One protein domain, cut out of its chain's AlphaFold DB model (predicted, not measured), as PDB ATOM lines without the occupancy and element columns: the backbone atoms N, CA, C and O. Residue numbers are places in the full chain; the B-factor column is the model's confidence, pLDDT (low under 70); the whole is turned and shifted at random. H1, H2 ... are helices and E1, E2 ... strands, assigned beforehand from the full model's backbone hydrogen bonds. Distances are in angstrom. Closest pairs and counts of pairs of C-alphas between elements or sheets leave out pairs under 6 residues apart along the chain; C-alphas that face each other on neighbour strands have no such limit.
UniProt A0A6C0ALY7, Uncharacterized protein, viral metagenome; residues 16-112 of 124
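This is residues 16 to 112 of the 124 residues of an uncharacterized protein of viral metagenome (UniProt A0A6C0ALY7). A long two-stranded hairpin, E1 and E2, is covered on one face by two steeply crossed helices, H2 near E2 and H3 near E1; H1 packs on H2, and residues 40 to 45 of a long unnamed stretch stick out. The 97 printed residues hold, in order, H1, H2, H3, E1, E2, with an antiparallel sheet, class mixed. The whole is compact, radius of gyration of the C-alphas 13.9 A, spans 44 by 29 by 25 A.

Start at H1, residues 16 to 22: it touches H2, residues 46 to 62, through 53 to 57 alone, closest C-alphas Val 19 and Gly 57, 5.9 A. At Ala 58 and Leu 79, closest C-alphas, 7.0 A, H2 touches H3, residues 73 to 85, opposite ways at a steep tilt of 59 degrees. Gln 80 and Ile 90 are the closest C-alphas, 5.8 A, of H3 and E1, residues 88 to 96. E1 and E2, residues 102 to 111, form a hairpin; N 91 and O 108, 2.9 A, are within hydrogen-bond range. Every O i to N i+4 pair is in range in H1 and H2, 7 of 9 in H3.

Find C-alpha 16, where H1 begins, at (16.462, 9.967, 31.943). H2 runs 23.9 A, H3 18.9 A, E1 25.9 A, and E2 26.5 A to C-alpha 111 at (26.025, 20.548, 48.313).

The printed part has no cut; look along the long link H1 to H2 for pLDDT under 70, at residues 26 to 44.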
ATOM      1  N   LEU A  16      15.833  10.311  33.214       73.50
ATOM      2  CA  LEU A  16      16.462   9.967  31.943       73.50
ATOM      3  C   LEU A  16      16.852  11.225  31.155       73.50
ATOM      4  O   LEU A  16      17.952  11.300  30.608       73.50
ATOM      5  N   SER A  17      15.983  12.232  31.134       73.19
ATOM      6  CA  SER A  17      16.228  13.529  30.508       73.19
ATOM      7  C   SER A  17      17.357  14.283  31.213       73.19
ATOM      8  O   SER A  17      18.259  14.786  30.543       73.19
ATOM      9  N   ILE A  18      17.379  14.277  32.552       73.44
ATOM     10  CA  ILE A  18      18.473  14.863  33.350       73.44
ATOM     11  C   ILE A  18      19.801  14.187  33.008       73.44
ATOM     12  O   ILE A  18      20.771  14.863  32.667       73.44
ATOM     13  N   VAL A  19      19.846  12.853  33.033       76.31
ATOM     14  CA  VAL A  19      21.054  12.084  32.701       76.31
ATOM     15  C   VAL A  19      21.503  12.379  31.272       76.31
ATOM     16  O   VAL A  19      22.689  12.565  31.012       76.31
ATOM     17  N   ASN A  20      20.567  12.471  30.330       78.38
ATOM     18  CA  ASN A  20      20.893  12.769  28.945       78.38
ATOM     19  C   ASN A  20      21.466  14.167  28.745       78.38
ATOM     20  O   ASN A  20      22.318  14.307  27.876       78.38
ATOM     21  N   VAL A  21      21.048  15.158  29.535       76.56
ATOM     22  CA  VAL A  21      21.597  16.521  29.491       76.56
ATOM     23  C   VAL A  21      22.957  16.587  30.180       76.56
ATOM     24  O   VAL A  21      23.921  17.055  29.577       76.56
ATOM     25  N   VAL A  22      23.046  16.091  31.415       75.00
ATOM     26  CA  VAL A  22      24.250  16.185  32.255       75.00
ATOM     27  C   VAL A  22      25.404  15.390  31.654       75.00
ATOM     28  O   VAL A  22      26.523  15.884  31.577       75.00
ATOM     29  N   PHE A  23      25.130  14.178  31.169       78.94
ATOM     30  CA  PHE A  23      26.136  13.266  30.624       78.94
ATOM     31  C   PHE A  23      26.223  13.323  29.088       78.94
ATOM     32  O   PHE A  23      26.709  12.384  28.460       78.94
ATOM     33  N   ALA A  24      25.721  14.389  28.450       75.25
ATOM     34  CA  ALA A  24      25.816  14.561  26.995       75.25
ATOM     35  C   ALA A  24      27.250  14.828  26.524       75.25
ATOM     36  O   ALA A  24      27.626  14.469  25.409       75.25
ATOM     37  N   LYS A  25      28.012  15.555  27.342       71.12
ATOM     38  CA  LYS A  25      29.363  16.037  27.059       71.12
ATOM     39  C   LYS A  25      30.148  16.072  28.357       71.12
ATOM     40  O   LYS A  25      29.555  16.155  29.429       71.12
ATOM     41  N   GLU A  26      31.471  16.050  28.249       68.25
ATOM     42  CA  GLU A  26      32.313  16.229  29.421       68.25
ATOM     43  C   GLU A  26      32.037  17.612  30.049       68.25
ATOM     44  O   GLU A  26      32.051  18.623  29.336       68.25
ATOM     45  N   PRO A  27      31.725  17.675  31.353       67.19
ATOM     46  CA  PRO A  27      31.361  18.910  32.018       67.19
ATOM     47  C   PRO A  27      32.579  19.830  32.063       67.19
ATOM     48  O   PRO A  27      33.667  19.429  32.479       67.19
ATOM     49  N   LEU A  28      32.382  21.077  31.639       59.06
ATOM     50  CA  LEU A  28      33.391  22.128  31.703       59.06
ATOM     51  C   LEU A  28      33.061  23.084  32.860       59.06
ATOM     52  O   LEU A  28      31.882  23.349  33.124       59.06
ATOM     53  N   PRO A  29      34.071  23.639  33.550       58.94
ATOM     54  CA  PRO A  29      33.860  24.737  34.483       58.94
ATOM     55  C   PRO A  29      33.087  25.893  33.812       58.94
ATOM     56  O   PRO A  29      33.345  26.187  32.643       58.94
ATOM     57  N   PRO A  30      32.166  26.574  34.517       52.69
ATOM     58  CA  PRO A  30      31.944  26.517  35.958       52.69
ATOM     59  C   PRO A  30      30.840  25.533  36.381       52.69
ATOM     60  O   PRO A  30      30.067  25.891  37.243       52.69
ATOM     61  N   TYR A  31      30.746  24.317  35.819       61.34
ATOM     62  CA  TYR A  31      29.910  23.223  36.357       61.34
ATOM     63  C   TYR A  31      28.527  23.686  36.876       61.34
ATOM     64  O   TYR A  31      28.162  23.426  38.019       61.34
ATOM     65  N   THR A  32      27.774  24.427  36.065       52.81
ATOM     66  CA  THR A  32      26.508  25.042  36.490       52.81
ATOM     67  C   THR A  32      25.404  24.713  35.501       52.81
ATOM     68  O   THR A  32      25.158  25.455  34.553       52.81
ATOM     69  N   TYR A  33      24.707  23.610  35.742       55.53
ATOM     70  CA  TYR A  33      23.322  23.448  35.336       55.53
ATOM     71  C   TYR A  33      22.451  23.815  36.535       55.53
ATOM     72  O   TYR A  33      22.529  23.196  37.594       55.53
ATOM     73  N   ASN A  34      21.597  24.824  36.370       54.00
ATOM     74  CA  ASN A  34      20.538  25.102  37.333       54.00
ATOM     75  C   ASN A  34      19.401  24.101  37.086       54.00
ATOM     76  O   ASN A  34      18.435  24.399  36.380       54.00
ATOM     77  N   ILE A  35      19.581  22.868  37.566       58.00
ATOM     78  CA  ILE A  35      18.538  21.845  37.509       58.00
ATOM     79  C   ILE A  35      17.698  21.998  38.769       58.00
ATOM     80  O   ILE A  35      18.139  21.663  39.865       58.00
ATOM     81  N   GLY A  36      16.473  22.494  38.604       55.47
ATOM     82  CA  GLY A  36      15.459  22.370  39.641       55.47
ATOM     83  C   GLY A  36      15.110  20.895  39.797       55.47
ATOM     84  O   GLY A  36      14.317  20.373  39.019       55.47
ATOM     85  N   LEU A  37      15.734  20.215  40.760       59.84
ATOM     86  CA  LEU A  37      15.324  18.880  41.178       59.84
ATOM     87  C   LEU A  37      13.975  19.052  41.883       59.84
ATOM     88  O   LEU A  37      13.923  19.472  43.034       59.84
ATOM     89  N   ALA A  38      12.878  18.848  41.156       53.84
ATOM     90  CA  ALA A  38      11.540  18.935  41.720       53.84
ATOM     91  C   ALA A  38      11.336  17.755  42.683       53.84
ATOM     92  O   ALA A  38      10.936  16.669  42.261       53.84
ATOM     93  N   GLU A  39      11.638  17.969  43.967       52.34
ATOM     94  CA  GLU A  39      11.386  17.007  45.053       52.34
ATOM     95  C   GLU A  39       9.905  16.580  45.093       52.34
ATOM     96  O   GLU A  39       9.589  15.463  45.488       52.34
ATOM     97  N   ASP A  40       9.012  17.429  44.579       53.03
ATOM     98  CA  ASP A  40       7.562  17.234  44.582       53.03
ATOM     99  C   ASP A  40       7.052  16.359  43.418       53.03
ATOM    100  O   ASP A  40       5.918  15.880  43.445       53.03
ATOM    101  N   ALA A  41       7.854  16.179  42.358       53.66
ATOM    102  CA  ALA A  41       7.421  15.507  41.127       53.66
ATOM    103  C   ALA A  41       7.610  13.982  41.169       53.66
ATOM    104  O   ALA A  41       6.985  13.250  40.398       53.66
ATOM    105  N   TYR A  42       8.459  13.496  42.071       52.31
ATOM    106  CA  TYR A  42       8.771  12.084  42.214       52.31
ATOM    107  C   TYR A  42       8.678  11.738  43.699       52.31
ATOM    108  O   TYR A  42       9.355  12.360  44.501       52.31
ATOM    109  N   ASN A  43       7.865  10.748  44.080       62.72
ATOM    110  CA  ASN A  43       7.750  10.242  45.461       62.72
ATOM    111  C   ASN A  43       9.048   9.539  45.942       62.72
ATOM    112  O   ASN A  43       9.020   8.389  46.375       62.72
ATOM    113  N   VAL A  44      10.205  10.180  45.798       68.62
ATOM    114  CA  VAL A  44      11.546   9.676  46.104       68.62
ATOM    115  C   VAL A  44      12.332  10.767  46.810       68.62
ATOM    116  O   VAL A  44      12.174  11.954  46.547       68.62
ATOM    117  N   THR A  45      13.208  10.358  47.718       82.00
ATOM    118  CA  THR A  45      14.064  11.299  48.438       82.00
ATOM    119  C   THR A  45      15.113  11.903  47.502       82.00
ATOM    120  O   THR A  45      15.543  11.263  46.537       82.00
ATOM    121  N   LEU A  46      15.607  13.103  47.823       81.44
ATOM    122  CA  LEU A  46      16.728  13.726  47.107       81.44
ATOM    123  C   LEU A  46      17.929  12.772  46.976       81.44
ATOM    124  O   LEU A  46      18.545  12.678  45.918       81.44
ATOM    125  N   PHE A  47      18.224  12.001  48.027       85.69
ATOM    126  CA  PHE A  47      19.266  10.976  47.988       85.69
ATOM    127  C   PHE A  47      19.012   9.926  46.897       85.69
ATOM    128  O   PHE A  47      19.918   9.612  46.128       85.69
ATOM    129  N   GLN A  48      17.789   9.395  46.802       85.25
ATOM    130  CA  GLN A  48      17.424   8.409  45.779       85.25
ATOM    131  C   GLN A  48      17.522   8.999  44.370       85.25
ATOM    132  O   GLN A  48      18.010   8.330  43.460       85.25
ATOM    133  N   LEU A  49      17.113  10.257  44.192       84.88
ATOM    134  CA  LEU A  49      17.231  10.960  42.918       84.88
ATOM    135  C   LEU A  49      18.697  11.123  42.495       84.88
ATOM    136  O   LEU A  49      19.063  10.739  41.385       84.88
ATOM    137  N   LEU A  50      19.550  11.627  43.389       88.12
ATOM    138  CA  LEU A  50      20.980  11.809  43.126       88.12
ATOM    139  C   LEU A  50      21.691  10.476  42.882       88.12
ATOM    140  O   LEU A  50      22.518  10.379  41.976       88.12
ATOM    141  N   MET A  51      21.332   9.436  43.635       91.12
ATOM    142  CA  MET A  51      21.861   8.090  43.430       91.12
ATOM    143  C   MET A  51      21.452   7.529  42.063       91.12
ATOM    144  O   MET A  51      22.282   6.948  41.366       91.12
ATOM    145  N   ASN A  52      20.207   7.749  41.635       88.94
ATOM    146  CA  ASN A  52      19.752   7.350  40.305       88.94
ATOM    147  C   ASN A  52      20.499   8.105  39.199       88.94
ATOM    148  O   ASN A  52      20.963   7.473  38.254       88.94
ATOM    149  N   ILE A  53      20.673   9.425  39.327       88.62
ATOM    150  CA  ILE A  53      21.444  10.226  38.361       88.62
ATOM    151  C   ILE A  53      22.885   9.711  38.270       88.62
ATOM    152  O   ILE A  53      23.377   9.469  37.167       88.62
ATOM    153  N   LEU A  54      23.535   9.483  39.417       92.31
ATOM    154  CA  LEU A  54      24.892   8.947  39.491       92.31
ATOM    155  C   LEU A  54      24.999   7.587  38.790       92.31
ATOM    156  O   LEU A  54      25.865   7.401  37.937       92.31
ATOM    157  N   MET A  55      24.117   6.642  39.126       93.06
ATOM    158  CA  MET A  55      24.184   5.277  38.600       93.06
ATOM    159  C   MET A  55      23.801   5.195  37.122       93.06
ATOM    160  O   MET A  55      24.458   4.484  36.364       93.06
ATOM    161  N   CYS A  56      22.783   5.934  36.683       90.00
ATOM    162  CA  CYS A  56      22.428   6.019  35.266       90.00
ATOM    163  C   CYS A  56      23.545   6.682  34.450       90.00
ATOM    164  O   CYS A  56      23.884   6.194  33.374       90.00
ATOM    165  N   GLY A  57      24.157   7.747  34.972       89.81
ATOM    166  CA  GLY A  57      25.316   8.387  34.357       89.81
ATOM    167  C   GLY A  57      26.527   7.461  34.256       89.81
ATOM    168  O   GLY A  57      27.140   7.351  33.196       89.81
ATOM    169  N   ALA A  58      26.825   6.721  35.327       91.94
ATOM    170  CA  ALA A  58      27.892   5.726  35.344       91.94
ATOM    171  C   ALA A  58      27.667   4.622  34.305       91.94
ATOM    172  O   ALA A  58      28.581   4.309  33.543       91.94
ATOM    173  N   ARG A  59      26.448   4.078  34.216       92.31
ATOM    174  CA  ARG A  59      26.101   3.072  33.199       92.31
ATOM    175  C   ARG A  59      26.194   3.621  31.783       92.31
ATOM    176  O   ARG A  59      26.665   2.929  30.890       92.31
ATOM    177  N   LYS A  60      25.825   4.885  31.580       89.31
ATOM    178  CA  LYS A  60      25.945   5.543  30.277       89.31
ATOM    179  C   LYS A  60      27.400   5.701  29.821       89.31
ATOM    180  O   LYS A  60      27.666   5.552  28.634       89.31
ATOM    181  N   ILE A  61      28.326   6.009  30.732       89.50
ATOM    182  CA  ILE A  61      29.747   6.204  30.393       89.50
ATOM    183  C   ILE A  61      30.486   4.865  30.273       89.50
ATOM    184  O   ILE A  61      31.273   4.672  29.349       89.50
ATOM    185  N   TYR A  62      30.265   3.953  31.219       91.62
ATOM    186  CA  TYR A  62      31.102   2.765  31.402       91.62
ATOM    187  C   TYR A  62      30.399   1.445  31.043       91.62
ATOM    188  O   TYR A  62      31.050   0.408  31.032       91.62
ATOM    189  N   GLY A  63      29.095   1.465  30.753       88.69
ATOM    190  CA  GLY A  63      28.286   0.290  30.421       88.69
ATOM    191  C   GLY A  63      27.388  -0.205  31.564       88.69
ATOM    192  O   GLY A  63      27.612   0.068  32.745       88.69
ATOM    193  N   ASP A  64      26.362  -0.981  31.206       88.69
ATOM    194  CA  ASP A  64      25.281  -1.396  32.116       88.69
ATOM    195  C   ASP A  64      25.717  -2.316  33.267       88.69
ATOM    196  O   ASP A  64      25.008  -2.438  34.268       88.69
ATOM    197  N   TYR A  65      26.896  -2.932  33.160       88.50
ATOM    198  CA  TYR A  65      27.455  -3.828  34.175       88.50
ATOM    199  C   TYR A  65      27.980  -3.095  35.421       88.50
ATOM    200  O   TYR A  65      28.324  -3.742  36.413       88.50
ATOM    201  N   ILE A  66      28.068  -1.758  35.394       90.25
ATOM    202  CA  ILE A  66      28.541  -0.982  36.540       90.25
ATOM    203  C   ILE A  66      27.524  -0.987  37.683       90.25
ATOM    204  O   ILE A  66      26.350  -0.624  37.545       90.25
ATOM    205  N   THR A  67      28.040  -1.333  38.858       88.25
ATOM    206  CA  THR A  67      27.387  -1.211  40.161       88.25
ATOM    207  C   THR A  67      28.157  -0.216  41.023       88.25
ATOM    208  O   THR A  67      29.315   0.095  40.743       88.25
ATOM    209  N   ALA A  68      27.523   0.285  42.086       85.81
ATOM    210  CA  ALA A  68      28.169   1.214  43.012       85.81
ATOM    211  C   ALA A  68      29.462   0.628  43.607       85.81
ATOM    212  O   ALA A  68      30.463   1.328  43.714       85.81
ATOM    213  N   GLU A  69      29.451  -0.664  43.943       85.50
ATOM    214  CA  GLU A  69      30.575  -1.388  44.551       85.50
ATOM    215  C   GLU A  69      31.763  -1.573  43.598       85.50
ATOM    216  O   GLU A  69      32.903  -1.642  44.048       85.50
ATOM    217  N   ASN A  70      31.503  -1.597  42.289       86.81
ATOM    218  CA  ASN A  70      32.520  -1.813  41.262       86.81
ATOM    219  C   ASN A  70      33.104  -0.506  40.705       86.81
ATOM    220  O   ASN A  70      33.993  -0.547  39.852       86.81
ATOM    221  N   LEU A  71      32.613   0.654  41.154       89.31
ATOM    222  CA  LEU A  71      33.182   1.939  40.767       89.31
ATOM    223  C   LEU A  71      34.556   2.116  41.406       89.31
ATOM    224  O   LEU A  71      34.713   2.098  42.623       89.31
ATOM    225  N   THR A  72      35.565   2.340  40.573       88.75
ATOM    226  CA  THR A  72      36.915   2.672  41.031       88.75
ATOM    227  C   THR A  72      36.997   4.124  41.501       88.75
ATOM    228  O   THR A  72      36.211   4.983  41.096       88.75
ATOM    229  N   LYS A  73      38.027   4.441  42.298       88.06
ATOM    230  CA  LYS A  73      38.328   5.818  42.731       88.06
ATOM    231  C   LYS A  73      38.350   6.811  41.558       88.06
ATOM    232  O   LYS A  73      37.737   7.870  41.634       88.06
ATOM    233  N   ARG A  74      39.009   6.438  40.456       89.69
ATOM    234  CA  ARG A  74      39.111   7.267  39.248       89.69
ATOM    235  C   ARG A  74      37.746   7.505  38.600       89.69
ATOM    236  O   ARG A  74      37.446   8.625  38.208       89.69
ATOM    237  N   GLN A  75      36.899   6.479  38.527       92.06
ATOM    238  CA  GLN A  75      35.552   6.632  37.972       92.06
ATOM    239  C   GLN A  75      34.687   7.545  38.845       92.06
ATOM    240  O   GLN A  75      33.942   8.357  38.304       92.06
ATOM    241  N   PHE A  76      34.825   7.479  40.174       92.31
ATOM    242  CA  PHE A  76      34.193   8.451  41.068       92.31
ATOM    243  C   PHE A  76      34.695   9.876  40.825       92.31
ATOM    244  O   PHE A  76      33.881  10.789  40.779       92.31
ATOM    245  N   GLU A  77      36.000  10.085  40.634       89.81
ATOM    246  CA  GLU A  77      36.577  11.405  40.329       89.81
ATOM    247  C   GLU A  77      36.095  11.970  38.980       89.81
ATOM    248  O   GLU A  77      35.923  13.180  38.833       89.81
ATOM    249  N   GLU A  78      35.842  11.112  37.993       90.12
ATOM    250  CA  GLU A  78      35.257  11.519  36.712       90.12
ATOM    251  C   GLU A  78      33.763  11.854  36.872       90.12
ATOM    252  O   GLU A  78      33.334  12.941  36.484       90.12
ATOM    253  N   LEU A  79      32.986  10.986  37.536       91.75
ATOM    254  CA  LEU A  79      31.563  11.199  37.847       91.75
ATOM    255  C   LEU A  79      31.328  12.436  38.727       91.75
ATOM    256  O   LEU A  79      30.318  13.125  38.584       91.75
ATOM    257  N   GLN A  80      32.285  12.754  39.597       90.50
ATOM    258  CA  GLN A  80      32.274  13.924  40.468       90.50
ATOM    259  C   GLN A  80      32.069  15.219  39.678       90.50
ATOM    260  O   GLN A  80      31.315  16.080  40.123       90.50
ATOM    261  N   ARG A  81      32.692  15.357  38.500       85.81
ATOM    262  CA  ARG A  81      32.560  16.566  37.668       85.81
ATOM    263  C   ARG A  81      31.127  16.752  37.157       85.81
ATOM    264  O   ARG A  81      30.628  17.873  37.098       85.81
ATOM    265  N   TYR A  82      30.448  15.651  36.840       87.44
ATOM    266  CA  TYR A  82      29.053  15.659  36.401       87.44
ATOM    267  C   TYR A  82      28.110  15.985  37.558       87.44
ATOM    268  O   TYR A  82      27.213  16.807  37.404       87.44
ATOM    269  N   MET A  83      28.340  15.415  38.740       88.38
ATOM    270  CA  MET A  83      27.512  15.722  39.912       88.38
ATOM    271  C   MET A  83      27.710  17.165  40.391       88.38
ATOM    272  O   MET A  83      26.738  17.834  40.742       88.38
ATOM    273  N   MET A  84      28.936  17.697  40.311       84.62
ATOM    274  CA  MET A  84      29.195  19.115  40.592       84.62
ATOM    275  C   MET A  84      28.412  20.015  39.640       84.62
ATOM    276  O   MET A  84      27.927  21.057  40.070       84.62
ATOM    277  N   SER A  85      28.219  19.578  38.387       80.00
ATOM    278  CA  SER A  85      27.440  20.324  37.399       80.00
ATOM    279  C   SER A  85      25.981  20.541  37.795       80.00
ATOM    280  O   SER A  85      25.364  21.486  37.325       80.00
ATOM    281  N   ILE A  86      25.448  19.708  38.687       79.25
ATOM    282  CA  ILE A  86      24.089  19.828  39.226       79.25
ATOM    283  C   ILE A  86      24.084  20.273  40.691       79.25
ATOM    284  O   ILE A  86      23.073  20.140  41.373       79.25
ATOM    285  N   GLY A  87      25.213  20.790  41.186       80.06
ATOM    286  CA  GLY A  87      25.317  21.370  42.522       80.06
ATOM    287  C   GLY A  87      25.607  20.380  43.648       80.06
ATOM    288  O   GLY A  87      25.412  20.746  44.804       80.06
ATOM    289  N   TYR A  88      26.098  19.165  43.367       86.38
ATOM    290  CA  TYR A  88      26.394  18.167  44.406       86.38
ATOM    291  C   TYR A  88      27.789  17.547  44.294       86.38
ATOM    292  O   TYR A  88      28.345  17.346  43.220       86.38
ATOM    293  N   ILE A  89      28.359  17.196  45.441       90.19
ATOM    294  CA  ILE A  89      29.618  16.473  45.581       90.19
ATOM    295  C   ILE A  89      29.319  15.028  45.949       90.19
ATOM    296  O   ILE A  89      28.539  14.781  46.865       90.19
ATOM    297  N   ILE A  90      29.982  14.082  45.282       93.44
ATOM    298  CA  ILE A  90      29.967  12.676  45.671       93.44
ATOM    299  C   ILE A  90      30.972  12.491  46.804       93.44
ATOM    300  O   ILE A  90      32.155  12.820  46.688       93.44
ATOM    301  N   LYS A  91      30.512  11.918  47.903       94.25
ATOM    302  CA  LYS A  91      31.369  11.438  48.976       94.25
ATOM    303  C   LYS A  91      31.222   9.937  49.076       94.25
ATOM    304  O   LYS A  91      30.124   9.403  48.934       94.25
ATOM    305  N   TYR A  92      32.335   9.258  49.305       92.25
ATOM    306  CA  TYR A  92      32.330   7.816  49.439       92.25
ATOM    307  C   TYR A  92      33.406   7.341  50.403       92.25
ATOM    308  O   TYR A  92      34.461   7.961  50.550       92.25
ATOM    309  N   ASN A  93      33.139   6.210  51.047       90.62
ATOM    310  CA  ASN A  93      34.146   5.446  51.762       90.62
ATOM    311  C   ASN A  93      34.005   3.957  51.437       90.62
ATOM    312  O   ASN A  93      32.910   3.459  51.175       90.62
ATOM    313  N   TYR A  94      35.134   3.256  51.446       88.25
ATOM    314  CA  TYR A  94      35.154   1.807  51.333       88.25
ATOM    315  C   TYR A  94      35.277   1.211  52.726       88.25
ATOM    316  O   TYR A  94      36.111   1.631  53.530       88.25
ATOM    317  N   THR A  95      34.442   0.220  53.001       88.25
ATOM    318  CA  THR A  95      34.622  -0.679  54.135       88.25
ATOM    319  C   THR A  95      35.427  -1.870  53.646       88.25
ATOM    320  O   THR A  95      35.045  -2.506  52.662       88.25
ATOM    321  N   TYR A  96      36.532  -2.161  54.323       87.31
ATOM    322  CA  TYR A  96      37.422  -3.266  53.986       87.31
ATOM    323  C   TYR A  96      37.240  -4.414  54.977       87.31
ATOM    324  O   TYR A  96      36.965  -4.190  56.158       87.31
ATOM    325  N   ASN A  97      37.390  -5.650  54.506       89.50
ATOM    326  CA  ASN A  97      37.490  -6.811  55.383       89.50
ATOM    327  C   ASN A  97      38.880  -6.872  56.058       89.50
ATOM    328  O   ASN A  97      39.755  -6.039  55.815       89.50
ATOM    329  N   LYS A  98      39.100  -7.891  56.900       91.62
ATOM    330  CA  LYS A  98      40.379  -8.101  57.609       91.62
ATOM    331  C   LYS A  98      41.581  -8.334  56.677       91.62
ATOM    332  O   LYS A  98      42.712  -8.188  57.119       91.62
ATOM    333  N   GLU A  99      41.337  -8.680  55.416       89.94
ATOM    334  CA  GLU A  99      42.349  -8.951  54.389       89.94
ATOM    335  C   GLU A  99      42.628  -7.720  53.507       89.94
ATOM    336  O   GLU A  99      43.408  -7.796  52.563       89.94
ATOM    337  N   GLY A 100      42.000  -6.573  53.801       83.75
ATOM    338  CA  GLY A 100      42.169  -5.343  53.025       83.75
ATOM    339  C   GLY A 100      41.375  -5.309  51.715       83.75
ATOM    340  O   GLY A 100      41.624  -4.446  50.877       83.75
ATOM    341  N   ILE A 101      40.406  -6.209  51.531       83.31
ATOM    342  CA  ILE A 101      39.523  -6.249  50.358       83.31
ATOM    343  C   ILE A 101      38.290  -5.387  50.631       83.31
ATOM    344  O   ILE A 101      37.644  -5.536  51.670       83.31
ATOM    345  N   ALA A 102      37.953  -4.483  49.708       81.44
ATOM    346  CA  ALA A 102      36.749  -3.661  49.807       81.44
ATOM    347  C   ALA A 102      35.497  -4.543  49.673       81.44
ATOM    348  O   ALA A 102      35.333  -5.238  48.677       81.44
ATOM    349  N   ILE A 103      34.620  -4.509  50.677       86.25
ATOM    350  CA  ILE A 103      33.384  -5.313  50.731       86.25
ATOM    351  C   ILE A 103      32.116  -4.472  50.625       86.25
ATOM    352  O   ILE A 103      31.034  -5.006  50.413       86.25
ATOM    353  N   LYS A 104      32.228  -3.159  50.834       86.19
ATOM    354  CA  LYS A 104      31.098  -2.239  50.762       86.19
ATOM    355  C   LYS A 104      31.591  -0.844  50.432       86.19
ATOM    356  O   LYS A 104      32.591  -0.397  50.993       86.19
ATOM    357  N   VAL A 105      30.842  -0.137  49.598       88.56
ATOM    358  CA  VAL A 105      30.977   1.308  49.432       88.56
ATOM    359  C   VAL A 105      29.794   1.995  50.112       88.56
ATOM    360  O   VAL A 105      28.644   1.609  49.906       88.56
ATOM    361  N   ASN A 106      30.054   2.995  50.950       90.81
ATOM    362  CA  ASN A 106      29.003   3.903  51.408       90.81
ATOM    363  C   ASN A 106      29.139   5.198  50.618       90.81
ATOM    364  O   ASN A 106      30.225   5.771  50.590       90.81
ATOM    365  N   ILE A 107      28.052   5.635  49.983       93.25
ATOM    366  CA  ILE A 107      28.003   6.833  49.139       93.25
ATOM    367  C   ILE A 107      27.000   7.807  49.748       93.25
ATOM    368  O   ILE A 107      25.909   7.402  50.148       93.25
ATOM    369  N   TRP A 108      27.361   9.084  49.807       93.75
ATOM    370  CA  TRP A 108      26.462  10.176  50.166       93.75
ATOM    371  C   TRP A 108      26.779  11.421  49.338       93.75
ATOM    372  O   TRP A 108      27.793  11.481  48.638       93.75
ATOM    373  N   PHE A 109      25.886  12.405  49.397       91.12
ATOM    374  CA  PHE A 109      25.991  13.626  48.610       91.12
ATOM    375  C   PHE A 109      25.998  14.849  49.518       91.12
ATOM    376  O   PHE A 109      25.255  14.909  50.495       91.12
ATOM    377  N   GLU A 110      26.825  15.829  49.172       89.44
ATOM    378  CA  GLU A 110      26.897  17.124  49.850       89.44
ATOM    379  C   GLU A 110      26.687  18.249  48.832       89.44
ATOM    380  O   GLU A 110      27.075  18.082  47.677       89.44
ATOM    381  N   PRO A 111      26.112  19.402  49.211       83.50
ATOM    382  CA  PRO A 111      26.025  20.548  48.313       83.50
ATOM    383  C   PRO A 111      27.411  20.992  47.823       83.50
ATOM    384  O   PRO A 111      28.349  21.150  48.608       83.50
ATOM    385  N   TYR A 112      27.545  21.219  46.520       81.06
ATOM    386  CA  TYR A 112      28.736  21.815  45.928       81.06
ATOM    387  C   TYR A 112      28.716  23.327  46.157       81.06
ATOM    388  O   TYR A 112      27.919  24.049  45.562       81.06
TER     389      TYR A 112